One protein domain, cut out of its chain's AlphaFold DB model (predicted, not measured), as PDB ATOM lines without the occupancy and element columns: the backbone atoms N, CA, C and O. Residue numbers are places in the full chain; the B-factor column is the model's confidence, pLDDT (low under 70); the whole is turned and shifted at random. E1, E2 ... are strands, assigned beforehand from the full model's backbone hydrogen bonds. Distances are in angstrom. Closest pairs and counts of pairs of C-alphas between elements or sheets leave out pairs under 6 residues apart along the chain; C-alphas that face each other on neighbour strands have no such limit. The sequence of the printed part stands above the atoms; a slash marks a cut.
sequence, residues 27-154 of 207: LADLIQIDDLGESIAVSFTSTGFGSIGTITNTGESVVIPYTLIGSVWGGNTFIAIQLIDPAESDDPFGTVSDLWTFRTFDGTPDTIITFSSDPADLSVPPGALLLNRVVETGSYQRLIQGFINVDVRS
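This is residues 27 to 154 of the 207 residues of the protein "PEP-CTERM sorting domain-containing protein" of Betaproteobacteria bacterium (UniProt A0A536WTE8). Two sheets stand face to face as a sandwich: a larger sheet of six strands, twisted, and a smaller, flatter sheet of four, their strands nearly aligned at 16 degrees. The chain changes from one sheet to the other at the links E2 to E3 and E8 to E9, and the loop between E5 and E6 reaches one end of the long axis. The printed part has 128 residues with ten named strands, E1 to E10 along the chain, and no named helix; its class is all strand. The larger sheet runs E3, E4, E7, E6, E5, E8 and the smaller E2, E1, E10, E9, both mixed. The whole is compact, with a radius of gyration of the C-alphas of 14.5 A, and elongated, with spans of 49 by 29 by 27 A.

E1, residues 29 to 34, and E2, residues 41 to 45, form a hairpin, antiparallel at 163 degrees, with N 32 and O 43 2.9 A apart, within hydrogen-bond range. A tight link leads to E3, residues 50 to 52, in the other sheet; the closest C-alphas of E2 and E3 are those of Phe 44 and Ile 52, 7.5 A apart. E3 forms a hairpin with E4, residues 61 to 68, where N 51 and O 67 are 3.0 A apart. E5, residues 78 to 85, is apart from E4. E5, E6, residues 95 to 104, and E7, residues 110 to 116, make a meander, each strand the antiparallel neighbour of the one before; N 81 and O 100 are 2.8 A apart between E5 and E6, and N 101 and O 114 2.8 A between E6 and E7. E4 is the antiparallel neighbour of E7, with N 64 and O 113 2.8 A apart, and E4 to E7 form a Greek key, four strands in a row of which the first pairs with the fourth. E8, residues 129 to 135, is an edge strand parallel to E5 at 21 degrees, with N 84 and O 134 2.8 A apart. E9, residues 141 to 144, and E10, residues 148 to 153, form a hairpin in the smaller sheet, where N 143 and O 150 are 2.9 A apart. E10 is parallel to E1 at 15 degrees, with N 33 and O 151 2.8 A apart. Between the sheets, the closest C-alphas of E5 and E9 are those of Ile 81 and Leu 143, 7.5 A apart.

E1 begins at C-alpha 29, (563.142, 261.619, 430.117), and is 16.6 A long; E2 is 13.7 A, E3 7.1 A and E4 22.7 A long. E5 is 23.5 A long. E6, the longest strand by residues, measures 27.9 A from C-alpha 95 at (563.903, 290.256, 420.120) to C-alpha 104, and bends by 51 degrees at residue 98. E7 is 19.9 A, E8 18.3 A and E9 9.3 A long. E10, 16.6 A long, ends at C-alpha 153, (563.256, 273.750, 417.837).

The two C-alphas farthest apart are those of Gly 70 and Asp 90, 48.9 A. The printed part, residues 27 to 154, has no cut. The one long link, residues 117 to 128, joins E7 to E8. Residues 56 to 57 pair antiparallel with residues 62 to 63 of E4. The mean pLDDT of the printed part is 85.9, and it is under 70 at residue 27 and residues 86 to 94.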
ATOM      1  N   LEU A  27     569.593 258.338 430.633       66.38
ATOM      2  CA  LEU A  27     569.004 258.268 431.987       66.38
ATOM      3  C   LEU A  27     568.141 259.493 432.322       66.38
ATOM      4  O   LEU A  27     568.106 259.931 433.467       66.38
ATOM      5  N   ALA A  28     567.511 260.103 431.329       80.88
ATOM      6  CA  ALA A  28     566.624 261.233 431.547       80.88
ATOM      7  C   ALA A  28     565.486 261.167 430.543       80.88
ATOM      8  O   ALA A  28     565.710 260.850 429.372       80.88
ATOM      9  N   ASP A  29     564.285 261.490 431.005       89.06
ATOM     10  CA  ASP A  29     563.142 261.619 430.117       89.06
ATOM     11  C   ASP A  29     563.385 262.784 429.153       89.06
ATOM     12  O   ASP A  29     564.009 263.778 429.523       89.06
ATOM     13  N   LEU A  30     562.926 262.667 427.914       91.50
ATOM     14  CA  LEU A  30     563.121 263.686 426.888       91.50
ATOM     15  C   LEU A  30     561.772 264.204 426.407       91.50
ATOM     16  O   LEU A  30     560.965 263.434 425.890       91.50
ATOM     17  N   ILE A  31     561.560 265.510 426.537       93.12
ATOM     18  CA  ILE A  31     560.508 266.248 425.842       93.12
ATOM     19  C   ILE A  31     561.164 266.971 424.672       93.12
ATOM     20  O   ILE A  31     562.110 267.730 424.878       93.12
ATOM     21  N   GLN A  32     560.659 266.756 423.462       93.75
ATOM     22  CA  GLN A  32     561.030 267.568 422.307       93.75
ATOM     23  C   GLN A  32     559.832 268.396 421.862       93.75
ATOM     24  O   GLN A  32     558.736 267.851 421.716       93.75
ATOM     25  N   ILE A  33     560.052 269.686 421.643       93.44
ATOM     26  CA  ILE A  33     559.060 270.648 421.167       93.44
ATOM     27  C   ILE A  33     559.527 271.134 419.796       93.44
ATOM     28  O   ILE A  33     560.655 271.609 419.670       93.44
ATOM     29  N   ASP A  34     558.698 270.940 418.778       90.56
ATOM     30  CA  ASP A  34     558.922 271.423 417.416       90.56
ATOM     31  C   ASP A  34     557.876 272.485 417.097       90.56
ATOM     32  O   ASP A  34     556.677 272.205 417.139       90.56
ATOM     33  N   ASP A  35     558.352 273.685 416.811       87.88
ATOM     34  CA  ASP A  35     557.547 274.873 416.559       87.88
ATOM     35  C   ASP A  35     557.726 275.412 415.129       87.88
ATOM     36  O   ASP A  35     557.206 276.453 414.771       87.88
ATOM     37  N   LEU A  36     558.409 274.674 414.245       82.88
ATOM     38  CA  LEU A  36     558.559 275.094 412.842       82.88
ATOM     39  C   LEU A  36     557.315 274.857 411.974       82.88
ATOM     40  O   LEU A  36     557.308 275.169 410.783       82.88
ATOM     41  N   GLY A  37     556.310 274.171 412.510       72.19
ATOM     42  CA  GLY A  37     555.084 273.853 411.786       72.19
ATOM     43  C   GLY A  37     553.984 274.877 412.040       72.19
ATOM     44  O   GLY A  37     554.072 275.697 412.937       72.19
ATOM     45  N   GLU A  38     552.855 274.731 411.343       71.62
ATOM     46  CA  GLU A  38     551.630 275.510 411.619       71.62
ATOM     47  C   GLU A  38     551.057 275.280 413.037       71.62
ATOM     48  O   GLU A  38     550.079 275.908 413.438       71.62
ATOM     49  N   SER A  39     551.611 274.324 413.784       80.56
ATOM     50  CA  SER A  39     551.221 274.007 415.150       80.56
ATOM     51  C   SER A  39     552.403 273.445 415.930       80.56
ATOM     52  O   SER A  39     553.098 272.564 415.415       80.56
ATOM     53  N   ILE A  40     552.525 273.834 417.202       89.00
ATOM     54  CA  ILE A  40     553.502 273.261 418.132       89.00
ATOM     55  C   ILE A  40     553.268 271.753 418.291       89.00
ATOM     56  O   ILE A  40     552.231 271.308 418.806       89.00
ATOM     57  N   ALA A  41     554.263 270.959 417.904       89.75
ATOM     58  CA  ALA A  41     554.297 269.520 418.099       89.75
ATOM     59  C   ALA A  41     555.168 269.159 419.306       89.75
ATOM     60  O   ALA A  41     556.297 269.618 419.451       89.75
ATOM     61  N   VAL A  42     554.657 268.283 420.172       92.94
ATOM     62  CA  VAL A  42     555.377 267.814 421.360       92.94
ATOM     63  C   VAL A  42     555.531 266.304 421.286       92.94
ATOM     64  O   VAL A  42     554.550 265.575 421.131       92.94
ATOM     65  N   SER A  43     556.759 265.822 421.440       92.75
ATOM     66  CA  SER A  43     557.053 264.399 421.592       92.75
ATOM     67  C   SER A  43     557.707 264.120 422.939       92.75
ATOM     68  O   SER A  43     558.387 264.970 423.516       92.75
ATOM     69  N   PHE A  44     557.476 262.915 423.454       93.19
ATOM     70  CA  PHE A  44     558.003 262.481 424.738       93.19
ATOM     71  C   PHE A  44     558.611 261.090 424.631       93.19
ATOM     72  O   PHE A  44     557.970 260.151 424.160       93.19
ATOM     73  N   THR A  45     559.837 260.959 425.122       91.88
ATOM     74  CA  THR A  45     560.535 259.684 425.271       91.88
ATOM     75  C   THR A  45     560.830 259.469 426.747       91.88
ATOM     76  O   THR A  45     561.671 260.157 427.323       91.88
ATOM     77  N   SER A  46     560.140 258.512 427.369       87.75
ATOM     78  CA  SER A  46     560.407 258.144 428.761       87.75
ATOM     79  C   SER A  46     561.585 257.180 428.851       87.75
ATOM     80  O   SER A  46     561.702 256.230 428.078       87.75
ATOM     81  N   THR A  47     562.414 257.395 429.861       85.50
ATOM     82  CA  THR A  47     563.428 256.457 430.349       85.50
ATOM     83  C   THR A  47     563.025 255.831 431.691       85.50
ATOM     84  O   THR A  47     563.762 255.009 432.232       85.50
ATOM     85  N   GLY A  48     561.836 256.177 432.203       82.88
ATOM     86  CA  GLY A  48     561.254 255.651 433.439       82.88
ATOM     87  C   GLY A  48     561.271 256.614 434.631       82.88
ATOM     88  O   GLY A  48     560.870 256.204 435.718       82.88
ATOM     89  N   PHE A  49     561.713 257.868 434.462       85.31
ATOM     90  CA  PHE A  49     561.721 258.857 435.555       85.31
ATOM     91  C   PHE A  49     560.365 259.513 435.781       85.31
ATOM     92  O   PHE A  49     560.051 259.910 436.906       85.31
ATOM     93  N   GLY A  50     559.559 259.625 434.735       89.75
ATOM     94  CA  GLY A  50     558.261 260.253 434.807       89.75
ATOM     95  C   GLY A  50     557.348 259.884 433.653       89.75
ATOM     96  O   GLY A  50     557.565 258.942 432.886       89.75
ATOM     97  N   SER A  51     556.265 260.641 433.576       92.31
ATOM     98  CA  SER A  51     555.242 260.522 432.548       92.31
ATOM     99  C   SER A  51     554.671 261.895 432.237       92.31
ATOM    100  O   SER A  51     554.638 262.761 433.112       92.31
ATOM    101  N   ILE A  52     554.214 262.084 431.001       94.38
ATOM    102  CA  ILE A  52     553.452 263.272 430.625       94.38
ATOM    103  C   ILE A  52     551.952 262.991 430.704       94.38
ATOM    104  O   ILE A  52     551.487 261.902 430.359       94.38
ATOM    105  N   GLY A  53     551.204 263.983 431.173       93.31
ATOM    106  CA  GLY A  53     549.748 263.985 431.143       93.31
ATOM    107  C   GLY A  53     549.198 264.433 429.789       93.31
ATOM    108  O   GLY A  53     549.906 264.503 428.784       93.31
ATOM    109  N   THR A  54     547.909 264.767 429.763       94.94
ATOM    110  CA  THR A  54     547.272 265.337 428.572       94.94
ATOM    111  C   THR A  54     547.851 266.716 428.267       94.94
ATOM    112  O   THR A  54     547.697 267.650 429.054       94.94
ATOM    113  N   ILE A  55     548.496 266.837 427.108       94.25
ATOM    114  CA  ILE A  55     549.022 268.107 426.609       94.25
ATOM    115  C   ILE A  55     547.848 268.971 426.158       94.25
ATOM    116  O   ILE A  55     546.985 268.518 425.406       94.25
ATOM    117  N   THR A  56     547.817 270.216 426.626       94.12
ATOM    118  CA  THR A  56     546.803 271.196 426.228       94.12
ATOM    119  C   THR A  56     547.446 272.212 425.303       94.12
ATOM    120  O   THR A  56     548.393 272.877 425.708       94.12
ATOM    121  N   ASN A  57     546.936 272.332 424.080       89.62
ATOM    122  CA  ASN A  57     547.366 273.343 423.120       89.62
ATOM    123  C   ASN A  57     546.309 274.463 423.070       89.62
ATOM    124  O   ASN A  57     545.112 274.186 422.987       89.62
ATOM    125  N   THR A  58     546.741 275.714 423.215       86.06
ATOM    126  CA  THR A  58     545.903 276.918 423.195       86.06
ATOM    127  C   THR A  58     546.581 277.980 422.334       86.06
ATOM    128  O   THR A  58     547.376 278.767 422.840       86.06
ATOM    129  N   GLY A  59     546.256 278.006 421.040       82.50
ATOM    130  CA  GLY A  59     546.895 278.919 420.086       82.50
ATOM    131  C   GLY A  59     548.369 278.562 419.902       82.50
ATOM    132  O   GLY A  59     548.690 277.409 419.640       82.50
ATOM    133  N   GLU A  60     549.254 279.529 420.109       85.25
ATOM    134  CA  GLU A  60     550.711 279.358 420.021       85.25
ATOM    135  C   GLU A  60     551.305 278.978 421.387       85.25
ATOM    136  O   GLU A  60     552.385 279.391 421.789       85.25
ATOM    137  N   SER A  61     550.563 278.232 422.204       90.62
ATOM    138  CA  SER A  61     551.030 277.833 423.530       90.62
ATOM    139  C   SER A  61     550.628 276.413 423.866       90.62
ATOM    140  O   SER A  61     549.493 275.991 423.647       90.62
ATOM    141  N   VAL A  62     551.556 275.682 424.476       94.38
ATOM    142  CA  VAL A  62     551.345 274.321 424.958       94.38
ATOM    143  C   VAL A  62     551.643 274.216 426.444       94.38
ATOM    144  O   VAL A  62     552.670 274.681 426.935       94.38
ATOM    145  N   VAL A  63     550.746 273.544 427.159       96.25
ATOM    146  CA  VAL A  63     550.931 273.142 428.553       96.25
ATOM    147  C   VAL A  63     551.146 271.637 428.586       96.25
ATOM    148  O   VAL A  63     550.304 270.866 428.122       96.25
ATOM    149  N   ILE A  64     552.271 271.227 429.159       96.38
ATOM    150  CA  ILE A  64     552.725 269.845 429.258       96.38
ATOM    151  C   ILE A  64     552.806 269.491 430.752       96.38
ATOM    152  O   ILE A  64     553.787 269.826 431.425       96.38
ATOM    153  N   PRO A  65     551.774 268.834 431.307       96.31
ATOM    154  CA  PRO A  65     551.852 268.278 432.649       96.31
ATOM    155  C   PRO A  65     552.878 267.145 432.663       96.31
ATOM    156  O   PRO A  65     552.813 266.249 431.822       96.31
ATOM    157  N   TYR A  66     553.798 267.164 433.618       94.38
ATOM    158  CA  TYR A  66     554.778 266.103 433.826       94.38
ATOM    159  C   TYR A  66     554.738 265.643 435.280       94.38
ATOM    160  O   TYR A  66     554.699 266.468 436.186       94.38
ATOM    161  N   THR A  67     554.791 264.336 435.506       94.31
ATOM    162  CA  THR A  67     554.743 263.738 436.844       94.31
ATOM    163  C   THR A  67     555.953 262.835 437.042       94.31
ATOM    164  O   THR A  67     556.167 261.910 436.255       94.31
ATOM    165  N   LEU A  68     556.731 263.072 438.104       90.56
ATOM    166  CA  LEU A  68     557.797 262.162 438.524       90.56
ATOM    167  C   LEU A  68     557.234 260.864 439.098       90.56
ATOM    168  O   LEU A  68     556.299 260.853 439.896       90.56
ATOM    169  N   ILE A  69     557.879 259.755 438.756       88.81
ATOM    170  CA  ILE A  69     557.535 258.435 439.268       88.81
ATOM    171  C   ILE A  69     558.440 258.104 440.457       88.81
ATOM    172  O   ILE A  69     559.664 258.181 440.383       88.81
ATOM    173  N   GLY A  70     557.825 257.708 441.576       84.31
ATOM    174  CA  GLY A  70     558.539 257.203 442.755       84.31
ATOM    175  C   GLY A  70     559.267 258.262 443.591       84.31
ATOM    176  O   GLY A  70     559.998 257.899 444.511       84.31
ATOM    177  N   SER A  71     559.070 259.550 443.304       86.56
ATOM    178  CA  SER A  71     559.667 260.671 444.037       86.56
ATOM    179  C   SER A  71     558.739 261.888 444.038       86.56
ATOM    180  O   SER A  71     557.762 261.927 443.296       86.56
ATOM    181  N   VAL A  72     559.054 262.884 444.865       88.62
ATOM    182  CA  VAL A  72     558.382 264.190 444.911       88.62
ATOM    183  C   VAL A  72     559.415 265.312 444.924       88.62
ATOM    184  O   VAL A  72     560.570 265.107 445.307       88.62
ATOM    185  N   TRP A  73     559.002 266.511 444.532       85.44
ATOM    186  CA  TRP A  73     559.844 267.696 444.612       85.44
ATOM    187  C   TRP A  73     560.005 268.166 446.060       85.44
ATOM    188  O   TRP A  73     559.028 268.303 446.790       85.44
ATOM    189  N   GLY A  74     561.244 268.459 446.462       84.69
ATOM    190  CA  GLY A  74     561.577 269.017 447.781       84.69
ATOM    191  C   GLY A  74     561.555 270.548 447.832       84.69
ATOM    192  O   GLY A  74     562.385 271.143 448.521       84.69
ATOM    193  N   GLY A  75     560.700 271.185 447.029       84.81
ATOM    194  CA  GLY A  75     560.551 272.635 446.997       84.81
ATOM    195  C   GLY A  75     559.766 273.161 445.794       84.81
ATOM    196  O   GLY A  75     559.607 272.491 444.770       84.81
ATOM    197  N   ASN A  76     559.315 274.410 445.919       86.62
ATOM    198  CA  ASN A  76     558.702 275.161 444.828       86.62
ATOM    199  C   ASN A  76     559.792 275.807 443.975       86.62
ATOM    200  O   ASN A  76     560.529 276.669 444.454       86.62
ATOM    201  N   THR A  77     559.858 275.420 442.709       89.38
ATOM    202  CA  THR A  77     560.736 276.035 441.715       89.38
ATOM    203  C   THR A  77     559.871 276.603 440.608       89.38
ATOM    204  O   THR A  77     558.946 275.936 440.157       89.38
ATOM    205  N   PHE A  78     560.158 277.826 440.167       92.50
ATOM    206  CA  PHE A  78     559.556 278.389 438.966       92.50
ATOM    207  C   PHE A  78     560.653 279.039 438.134       92.50
ATOM    208  O   PHE A  78     561.332 279.953 438.597       92.50
ATOM    209  N   ILE A  79     560.864 278.510 436.939       91.19
ATOM    210  CA  ILE A  79     561.940 278.880 436.029       91.19
ATOM    211  C   ILE A  79     561.328 279.363 434.722       91.19
ATOM    212  O   ILE A  79     560.324 278.811 434.270       91.19
ATOM    213  N   ALA A  80     561.973 280.356 434.115       92.12
ATOM    214  CA  ALA A  80     561.713 280.800 432.758       92.12
ATOM    215  C   ALA A  80     563.007 280.810 431.930       92.12
ATOM    216  O   ALA A  80     564.088 281.114 432.446       92.12
ATOM    217  N   ILE A  81     562.878 280.495 430.644       90.56
ATOM    218  CA  ILE A  81     563.900 280.656 429.610       90.56
ATOM    219  C   ILE A  81     563.234 281.372 428.441       90.56
ATOM    220  O   ILE A  81     562.155 280.977 428.016       90.56
ATOM    221  N   GLN A  82     563.875 282.428 427.952       90.75
ATOM    222  CA  GLN A  82     563.418 283.170 426.778       90.75
ATOM    223  C   GLN A  82     564.224 282.727 425.561       90.75
ATOM    224  O   GLN A  82     565.449 282.591 425.674       90.75
ATOM    225  N   LEU A  83     563.560 282.512 424.432       89.19
ATOM    226  CA  LEU A  83     564.232 282.309 423.157       89.19
ATOM    227  C   LEU A  83     564.255 283.638 422.398       89.19
ATOM    228  O   LEU A  83     563.355 284.466 422.541       89.19
ATOM    229  N   ILE A  84     565.366 283.892 421.717       87.12
ATOM    230  CA  ILE A  84     565.670 285.150 421.050       87.12
ATOM    231  C   ILE A  84     565.792 284.890 419.555       87.12
ATOM    232  O   ILE A  84     566.708 284.164 419.153       87.12
ATOM    233  N   ASP A  85     564.992 285.595 418.767       82.38
ATOM    234  CA  ASP A  85     565.184 285.667 417.328       82.38
ATOM    235  C   ASP A  85     566.357 286.618 417.003       82.38
ATOM    236  O   ASP A  85     566.368 287.787 417.429       82.38
ATOM    237  N   PRO A  86     567.392 286.140 416.287       69.00
ATOM    238  CA  PRO A  86     568.516 286.973 415.885       69.00
ATOM    239  C   PRO A  86     568.224 287.913 414.705       69.00
ATOM    240  O   PRO A  86     569.053 288.795 414.456       69.00
ATOM    241  N   ALA A  87     567.150 287.705 413.933       60.12
ATOM    242  CA  ALA A  87     567.007 288.314 412.610       60.12
ATOM    243  C   ALA A  87     566.188 289.617 412.571       60.12
ATOM    244  O   ALA A  87     566.442 290.432 411.680       60.12
ATOM    245  N   GLU A  88     565.309 289.889 413.541       53.81
ATOM    246  CA  GLU A  88     564.414 291.059 413.459       53.81
ATOM    247  C   GLU A  88     564.797 292.316 414.257       53.81
ATOM    248  O   GLU A  88     564.112 293.337 414.154       53.81
ATOM    249  N   SER A  89     565.875 292.335 415.045       50.28
ATOM    250  CA  SER A  89     566.069 293.458 415.971       50.28
ATOM    251  C   SER A  89     567.193 294.426 415.590       50.28
ATOM    252  O   SER A  89     568.374 294.084 415.615       50.28
ATOM    253  N   ASP A  90     566.840 295.710 415.449       54.59
ATOM    254  CA  ASP A  90     567.758 296.843 415.684       54.59
ATOM    255  C   ASP A  90     568.339 296.832 417.127       54.59
ATOM    256  O   ASP A  90     569.219 297.631 417.468       54.59
ATOM    257  N   ASP A  91     567.845 295.936 417.992       58.00
ATOM    258  CA  ASP A  91     568.378 295.652 419.320       58.00
ATOM    259  C   ASP A  91     569.659 294.792 419.222       58.00
ATOM    260  O   ASP A  91     569.635 293.681 418.693       58.00
ATOM    261  N   PRO A  92     570.806 295.232 419.768       56.72
ATOM    262  CA  PRO A  92     572.008 294.400 419.844       56.72
ATOM    263  C   PRO A  92     571.842 293.114 420.682       56.72
ATOM    264  O   PRO A  92     572.777 292.310 420.729       56.72
ATOM    265  N   PHE A  93     570.705 292.923 421.363       58.88
ATOM    266  CA  PHE A  93     570.396 291.752 422.183       58.88
ATOM    267  C   PHE A  93     569.347 290.796 421.588       58.88
ATOM    268  O   PHE A  93     569.087 289.774 422.230       58.88
ATOM    269  N   GLY A  94     568.797 291.076 420.399       68.06
ATOM    270  CA  GLY A  94     567.737 290.265 419.786       68.06
ATOM    271  C   GLY A  94     566.341 290.538 420.365       68.06
ATOM    272  O   GLY A  94     566.212 291.023 421.496       68.06
ATOM    273  N   THR A  95     565.288 290.203 419.618       81.12
ATOM    274  CA  THR A  95     563.903 290.256 420.120       81.12
ATOM    275  C   THR A  95     563.574 288.924 420.787       81.12
ATOM    276  O   THR A  95     563.916 287.867 420.273       81.12
ATOM    277  N   VAL A  96     562.950 288.951 421.967       84.75
ATOM    278  CA  VAL A  96     562.411 287.717 422.559       84.75
ATOM    279  C   VAL A  96     561.237 287.278 421.685       84.75
ATOM    280  O   VAL A  96     560.347 288.104 421.503       84.75
ATOM    281  N   SER A  97     561.247 286.035 421.193       87.06
ATOM    282  CA  SER A  97     560.156 285.443 420.391       87.06
ATOM    283  C   SER A  97     559.371 284.425 421.202       87.06
ATOM    284  O   SER A  97     558.158 284.552 421.337       87.06
ATOM    285  N   ASP A  98     560.073 283.518 421.893       91.00
ATOM    286  CA  ASP A  98     559.408 282.471 422.670       91.00
ATOM    287  C   ASP A  98     559.707 282.533 424.166       91.00
ATOM    288  O   ASP A  98     560.728 283.047 424.650       91.00
ATOM    289  N   LEU A  99     558.815 281.906 424.928       92.56
ATOM    290  CA  LEU A  99     558.944 281.730 426.363       92.56
ATOM    291  C   LEU A  99     558.696 280.277 426.759       92.56
ATOM    292  O   LEU A  99     557.598 279.734 426.636       92.56
ATOM    293  N   TRP A 100     559.711 279.672 427.366       94.50
ATOM    294  CA  TRP A 100     559.601 278.385 428.032       94.50
ATOM    295  C   TRP A 100     559.575 278.560 429.550       94.50
ATOM    296  O   TRP A 100     560.369 279.314 430.118       94.50
ATOM    297  N   THR A 101     558.700 277.829 430.240       94.25
ATOM    298  CA  THR A 101     558.635 277.837 431.703       94.25
ATOM    299  C   THR A 101     558.501 276.448 432.310       94.25
ATOM    300  O   THR A 101     557.943 275.525 431.719       94.25
ATOM    301  N   PHE A 102     558.996 276.318 433.540       93.75
ATOM    302  CA  PHE A 102     558.966 275.085 434.317       93.75
ATOM    303  C   PHE A 102     558.650 275.380 435.769       93.75
ATOM    304  O   PHE A 102     559.345 276.164 436.421       93.75
ATOM    305  N   ARG A 103     557.606 274.736 436.285       94.25
ATOM    306  CA  ARG A 103     557.124 274.951 437.643       94.25
ATOM    307  C   ARG A 103     556.924 273.640 438.384       94.25
ATOM    308  O   ARG A 103     556.193 272.779 437.909       94.25
ATOM    309  N   THR A 104     557.515 273.531 439.568       91.94
ATOM    310  CA  THR A 104     557.342 272.407 440.498       91.94
ATOM    311  C   THR A 104     556.582 272.850 441.736       91.94
ATOM    312  O   THR A 104     556.600 274.034 442.096       91.94
ATOM    313  N   PHE A 105     555.964 271.890 442.423       90.81
ATOM    314  CA  PHE A 105     555.255 272.139 443.675       90.81
ATOM    315  C   PHE A 105     555.781 271.236 444.789       90.81
ATOM    316  O   PHE A 105     555.890 270.019 444.624       90.81
ATOM    317  N   ASP A 106     556.110 271.846 445.923       92.25
ATOM    318  CA  ASP A 106     556.680 271.178 447.088       92.25
ATOM    319  C   ASP A 106     555.776 270.049 447.597       92.25
ATOM    320  O   ASP A 106     554.560 270.208 447.723       92.25
ATOM    321  N   GLY A 107     556.380 268.896 447.875       88.12
ATOM    322  CA  GLY A 107     555.679 267.703 448.342       88.12
ATOM    323  C   GLY A 107     554.829 267.001 447.280       88.12
ATOM    324  O   GLY A 107     554.141 266.036 447.612       88.12
ATOM    325  N   THR A 108     554.882 267.436 446.017       93.12
ATOM    326  CA  THR A 108     554.157 266.802 444.907       93.12
ATOM    327  C   THR A 108     555.125 266.236 443.864       93.12
ATOM    328  O   THR A 108     556.239 266.744 443.719       93.12
ATOM    329  N   PRO A 109     554.732 265.187 443.126       91.38
ATOM    330  CA  PRO A 109     555.496 264.704 441.977       91.38
ATOM    331  C   PRO A 109     555.269 265.550 440.715       91.38
ATOM    332  O   PRO A 109     555.938 265.327 439.706       91.38
ATOM    333  N   ASP A 110     554.319 266.483 440.753       93.12
ATOM    334  CA  ASP A 110     553.797 267.148 439.570       93.12
ATOM    335  C   ASP A 110     554.593 268.403 439.208       93.12
ATOM    336  O   ASP A 110     555.064 269.177 440.049       93.12
ATOM    337  N   THR A 111     554.689 268.605 437.903       92.88
ATOM    338  CA  THR A 111     555.363 269.710 437.245       92.88
ATOM    339  C   THR A 111     554.468 270.230 436.132       92.88
ATOM    340  O   THR A 111     553.848 269.459 435.397       92.88
ATOM    341  N   ILE A 112     554.446 271.546 435.966       95.38
ATOM    342  CA  ILE A 112     553.835 272.188 434.804       95.38
ATOM    343  C   ILE A 112     554.952 272.770 433.951       95.38
ATOM    344  O   ILE A 112     555.720 273.616 434.413       95.38
ATOM    345  N   ILE A 113     555.030 272.300 432.711       95.38
ATOM    346  CA  ILE A 113     555.926 272.826 431.687       95.38
ATOM    347  C   ILE A 113     555.062 273.580 430.690       95.38
ATOM    348  O   ILE A 113     554.033 273.064 430.260       95.38
ATOM    349  N   THR A 114     555.451 274.800 430.345       95.12
ATOM    350  CA  THR A 114     554.746 275.595 429.332       95.12
ATOM    351  C   THR A 114     555.743 276.055 428.290       95.12
ATOM    352  O   THR A 114     556.848 276.460 428.644       95.12
ATOM    353  N   PHE A 115     555.352 275.991 427.027       94.81
ATOM    354  CA  PHE A 115     556.069 276.625 425.932       94.81
ATOM    355  C   PHE A 115     555.084 277.502 425.173       94.81
ATOM    356  O   PHE A 115     553.985 277.045 424.856       94.81
ATOM    357  N   SER A 116     555.470 278.748 424.945       92.81
ATOM    358  CA  SER A 116     554.688 279.746 424.232       92.81
ATOM    359  C   SER A 116     555.546 280.302 423.109       92.81
ATOM    360  O   SER A 116     556.579 280.898 423.407       92.81
ATOM    361  N   SER A 117     555.104 280.066 421.879       89.25
ATOM    362  CA  SER A 117     555.664 280.612 420.647       89.25
ATOM    363  C   SER A 117     554.973 281.930 420.317       89.25
ATOM    364  O   SER A 117     553.763 282.028 420.532       89.25
ATOM    365  N   ASP A 118     555.735 282.959 419.954       82.38
ATOM    366  CA  ASP A 118     555.257 284.300 419.568       82.38
ATOM    367  C   ASP A 118     554.031 284.866 420.339       82.38
ATOM    368  O   ASP A 118     553.149 285.516 419.763       82.38
ATOM    369  N   PRO A 119     553.912 284.687 421.673       77.00
ATOM    370  CA  PRO A 119     552.728 285.114 422.387       77.00
ATOM    371  C   PRO A 119     552.675 286.642 422.467       77.00
ATOM    372  O   PRO A 119     553.683 287.335 422.602       77.00
ATOM    373  N   ALA A 120     551.460 287.185 422.547       77.44
ATOM    374  CA  ALA A 120     551.239 288.624 422.719       77.44
ATOM    375  C   ALA A 120     551.915 289.233 423.974       77.44
ATOM    376  O   ALA A 120     552.043 290.455 424.071       77.44
ATOM    377  N   ASP A 121     552.308 288.402 424.945       78.75
ATOM    378  CA  ASP A 121     553.061 288.794 426.136       78.75
ATOM    379  C   ASP A 121     554.189 287.789 426.418       78.75
ATOM    380  O   ASP A 121     553.945 286.644 426.801       78.75
ATOM    381  N   LEU A 122     555.429 288.257 426.268       81.19
ATOM    382  CA  LEU A 122     556.668 287.511 426.523       81.19
ATOM    383  C   LEU A 122     557.329 287.872 427.856       81.19
ATOM    384  O   LEU A 122     558.507 287.569 428.104       81.19
ATOM    385  N   SER A 123     556.588 288.552 428.733       84.94
ATOM    386  CA  SER A 123     557.072 288.891 430.059       84.94
ATOM    387  C   SER A 123     557.311 287.637 430.897       84.94
ATOM    388  O   SER A 123     556.546 286.673 430.904       84.94
ATOM    389  N   VAL A 124     558.419 287.648 431.639       87.62
ATOM    390  CA  VAL A 124     558.719 286.576 432.587       87.62
ATOM    391  C   VAL A 124     557.646 286.594 433.680       87.62
ATOM    392  O   VAL A 124     557.490 287.624 434.347       87.62
ATOM    393  N   PRO A 125     556.926 285.479 433.912       89.25
ATOM    394  CA  PRO A 125     555.842 285.457 434.879       89.25
ATOM    395  C   PRO A 125     556.312 285.855 436.287       89.25
ATOM    396  O   PRO A 125     557.424 285.499 436.695       89.25
ATOM    397  N   PRO A 126     555.472 286.539 437.084       90.44
ATOM    398  CA  PRO A 126     555.839 286.936 438.437       90.44
ATOM    399  C   PRO A 126     556.296 285.748 439.295       90.44
ATOM    400  O   PRO A 126     555.591 284.750 439.438       90.44
ATOM    401  N   GLY A 127     557.481 285.876 439.895       86.19
ATOM    402  CA  GLY A 127     558.079 284.840 440.740       86.19
ATOM    403  C   GLY A 127     558.843 283.747 439.987       86.19
ATOM    404  O   GLY A 127     559.444 282.902 440.647       86.19
ATOM    405  N   ALA A 128     558.865 283.765 438.649       89.94
ATOM    406  CA  ALA A 128     559.762 282.919 437.871       89.94
ATOM    407  C   ALA A 128     561.190 283.484 437.881       89.94
ATOM    408  O   ALA A 128     561.414 284.684 437.717       89.94
ATOM    409  N   LEU A 129     562.171 282.602 438.054       88.88
ATOM    410  CA  LEU A 129     563.581 282.917 437.880       88.88
ATOM    411  C   LEU A 129     563.944 282.777 436.398       88.88
ATOM    412  O   LEU A 129     563.925 281.669 435.861       88.88
ATOM    413  N   LEU A 130     564.312 283.885 435.752       87.06
ATOM    414  CA  LEU A 130     564.891 283.852 434.410       87.06
ATOM    415  C   LEU A 130     566.306 283.269 434.496       87.06
ATOM    416  O   LEU A 130     567.196 283.898 435.069       87.06
ATOM    417  N   LEU A 131     566.508 282.066 433.958       82.94
ATOM    418  CA  LEU A 131     567.813 281.402 434.009       82.94
ATOM    419  C   LEU A 131     568.733 281.830 432.875       82.94
ATOM    420  O   LEU A 131     569.923 282.045 433.101       82.94
ATOM    421  N   ASN A 132     568.200 281.898 431.658       77.81
ATOM    422  CA  ASN A 132     568.988 282.192 430.476       77.81
ATOM    423  C   ASN A 132     568.118 282.768 429.358       77.81
ATOM    424  O   ASN A 132     566.889 282.642 429.383       77.81
ATOM    425  N   ARG A 133     568.788 283.348 428.363       84.56
ATOM    426  CA  ARG A 133     568.215 283.591 427.047       84.56
ATOM    427  C   ARG A 133     568.973 282.780 426.003       84.56
ATOM    428  O   ARG A 133     570.203 282.722 426.053       84.56
ATOM    429  N   VAL A 134     568.249 282.123 425.111       85.44
ATOM    430  CA  VAL A 134     568.812 281.215 424.109       85.44
ATOM    431  C   VAL A 134     568.512 281.780 422.729       85.44
ATOM    432  O   VAL A 134     567.384 282.153 422.469       85.44
ATOM    433  N   VAL A 135     569.523 281.886 421.870       85.88
ATOM    434  CA  VAL A 135     569.332 282.379 420.499       85.88
ATOM    435  C   VAL A 135     568.815 281.249 419.627       85.88
ATOM    436  O   VAL A 135     569.389 280.158 419.642       85.88
ATOM    437  N   GLU A 136     567.777 281.522 418.856       85.38
ATOM    438  CA  GLU A 136     567.126 280.560 417.980       85.38
ATOM    439  C   GLU A 136     568.015 280.209 416.792       85.38
ATOM    440  O   GLU A 136     568.776 281.027 416.270       85.38
ATOM    441  N   THR A 137     567.988 278.936 416.393       82.00
ATOM    442  CA  THR A 137     568.841 278.435 415.301       82.00
ATOM    443  C   THR A 137     568.108 277.539 414.306       82.00
ATOM    444  O   THR A 137     568.763 276.924 413.464       82.00
ATOM    445  N   GLY A 138     566.790 277.343 414.432       80.81
ATOM    446  CA  GLY A 138     566.025 276.462 413.534       80.81
ATOM    447  C   GLY A 138     566.325 274.966 413.711       80.81
ATOM    448  O   GLY A 138     565.920 274.119 412.909       80.81
ATOM    449  N   SER A 139     567.068 274.611 414.761       86.38
ATOM    450  CA  SER A 139     567.490 273.249 415.112       86.38
ATOM    451  C   SER A 139     567.116 272.960 416.561       86.38
ATOM    452  O   SER A 139     566.956 273.895 417.334       86.38
ATOM    453  N   TYR A 140     567.006 271.685 416.942       86.56
ATOM    454  CA  TYR A 140     566.755 271.331 418.340       86.56
ATOM    455  C   TYR A 140     567.889 271.810 419.249       86.56
ATOM    456  O   TYR A 140     569.051 271.444 419.064       86.56
ATOM    457  N   GLN A 141     567.518 272.583 420.261       87.88
ATOM    458  CA  GLN A 141     568.395 273.128 421.281       87.88
ATOM    459  C   GLN A 141     567.951 272.667 422.665       87.88
ATOM    460  O   GLN A 141     566.777 272.736 423.023       87.88
ATOM    461  N   ARG A 142     568.920 272.236 423.472       88.56
ATOM    462  CA  ARG A 142     568.697 271.812 424.856       88.56
ATOM    463  C   ARG A 142     568.475 273.026 425.751       88.56
ATOM    464  O   ARG A 142     569.426 273.755 426.024       88.56
ATOM    465  N   LEU A 143     567.259 273.195 426.267       87.44
ATOM    466  CA  LEU A 143     566.930 274.272 427.209       87.44
ATOM    467  C   LEU A 143     567.266 273.901 428.658       87.44
ATOM    468  O   LEU A 143     567.836 274.704 429.394       87.44
ATOM    469  N   ILE A 144     566.937 272.675 429.073       84.56
ATOM    470  CA  ILE A 144     567.205 272.154 430.423       84.56
ATOM    471  C   ILE A 144     567.713 270.723 430.342       84.56
ATOM    472  O   ILE A 144     567.212 269.926 429.551       84.56
ATOM    473  N   GLN A 145     568.683 270.399 431.201       82.75
ATOM    474  CA  GLN A 145     569.242 269.062 431.376       82.75
ATOM    475  C   GLN A 145     569.149 268.621 432.843       82.75
ATOM    476  O   GLN A 145     569.505 269.379 433.745       82.75
ATOM    477  N   GLY A 146     568.697 267.390 433.083       77.50
ATOM    478  CA  GLY A 146     568.539 266.833 434.428       77.50
ATOM    479  C   GLY A 146     567.779 265.508 434.413       77.50
ATOM    480  O   GLY A 146     568.026 264.675 433.550       77.50
ATOM    481  N   PHE A 147     566.835 265.320 435.343       72.94
ATOM    482  CA  PHE A 147     565.889 264.187 435.318       72.94
ATOM    483  C   PHE A 147     564.962 264.216 434.100       72.94
ATOM    484  O   PHE A 147     564.502 263.176 433.633       72.94
ATOM    485  N   ILE A 148     564.712 265.422 433.601       83.06
ATOM    486  CA  ILE A 148     564.017 265.680 432.356       83.06
ATOM    487  C   ILE A 148     564.884 266.595 431.499       83.06
ATOM    488  O   ILE A 148     565.455 267.576 431.978       83.06
ATOM    489  N   ASN A 149     564.988 266.232 430.234       88.88
ATOM    490  CA  ASN A 149     565.618 267.001 429.190       88.88
ATOM    491  C   ASN A 149     564.524 267.637 428.340       88.88
ATOM    492  O   ASN A 149     563.563 266.961 427.973       88.88
ATOM    493  N   VAL A 150     564.689 268.915 428.015       87.81
ATOM    494  CA  VAL A 150     563.786 269.608 427.094       87.81
ATOM    495  C   VAL A 150     564.593 270.144 425.927       87.81
ATOM    496  O   VAL A 150     565.487 270.966 426.128       87.81
ATOM    497  N   ASP A 151     564.270 269.649 424.736       90.62
ATOM    498  CA  ASP A 151     564.815 270.109 423.465       90.62
ATOM    499  C   ASP A 151     563.741 270.905 422.720       90.62
ATOM    500  O   ASP A 151     562.638 270.405 422.515       90.62
ATOM    501  N   VAL A 152     564.052 272.134 422.315       88.50
ATOM    502  CA  VAL A 152     563.133 273.005 421.569       88.50
ATOM    503  C   VAL A 152     563.743 273.354 420.226       88.50
ATOM    504  O   VAL A 152     564.936 273.638 420.136       88.50
ATOM    505  N   ARG A 153     562.930 273.287 419.179       87.31
ATOM    506  CA  ARG A 153     563.256 273.750 417.837       87.31
ATOM    507  C   ARG A 153     562.234 274.818 417.463       87.31
ATOM    508  O   ARG A 153     561.111 274.452 417.135       87.31
ATOM    509  N   SER A 154     562.634 276.082 417.538       81.19
ATOM    510  CA  SER A 154     561.836 277.232 417.099       81.19
ATOM    511  C   SER A 154     562.405 277.849 415.827       81.19
ATOM    512  O   SER A 154     563.519 277.495 415.399       81.19
TER     513      SER A 154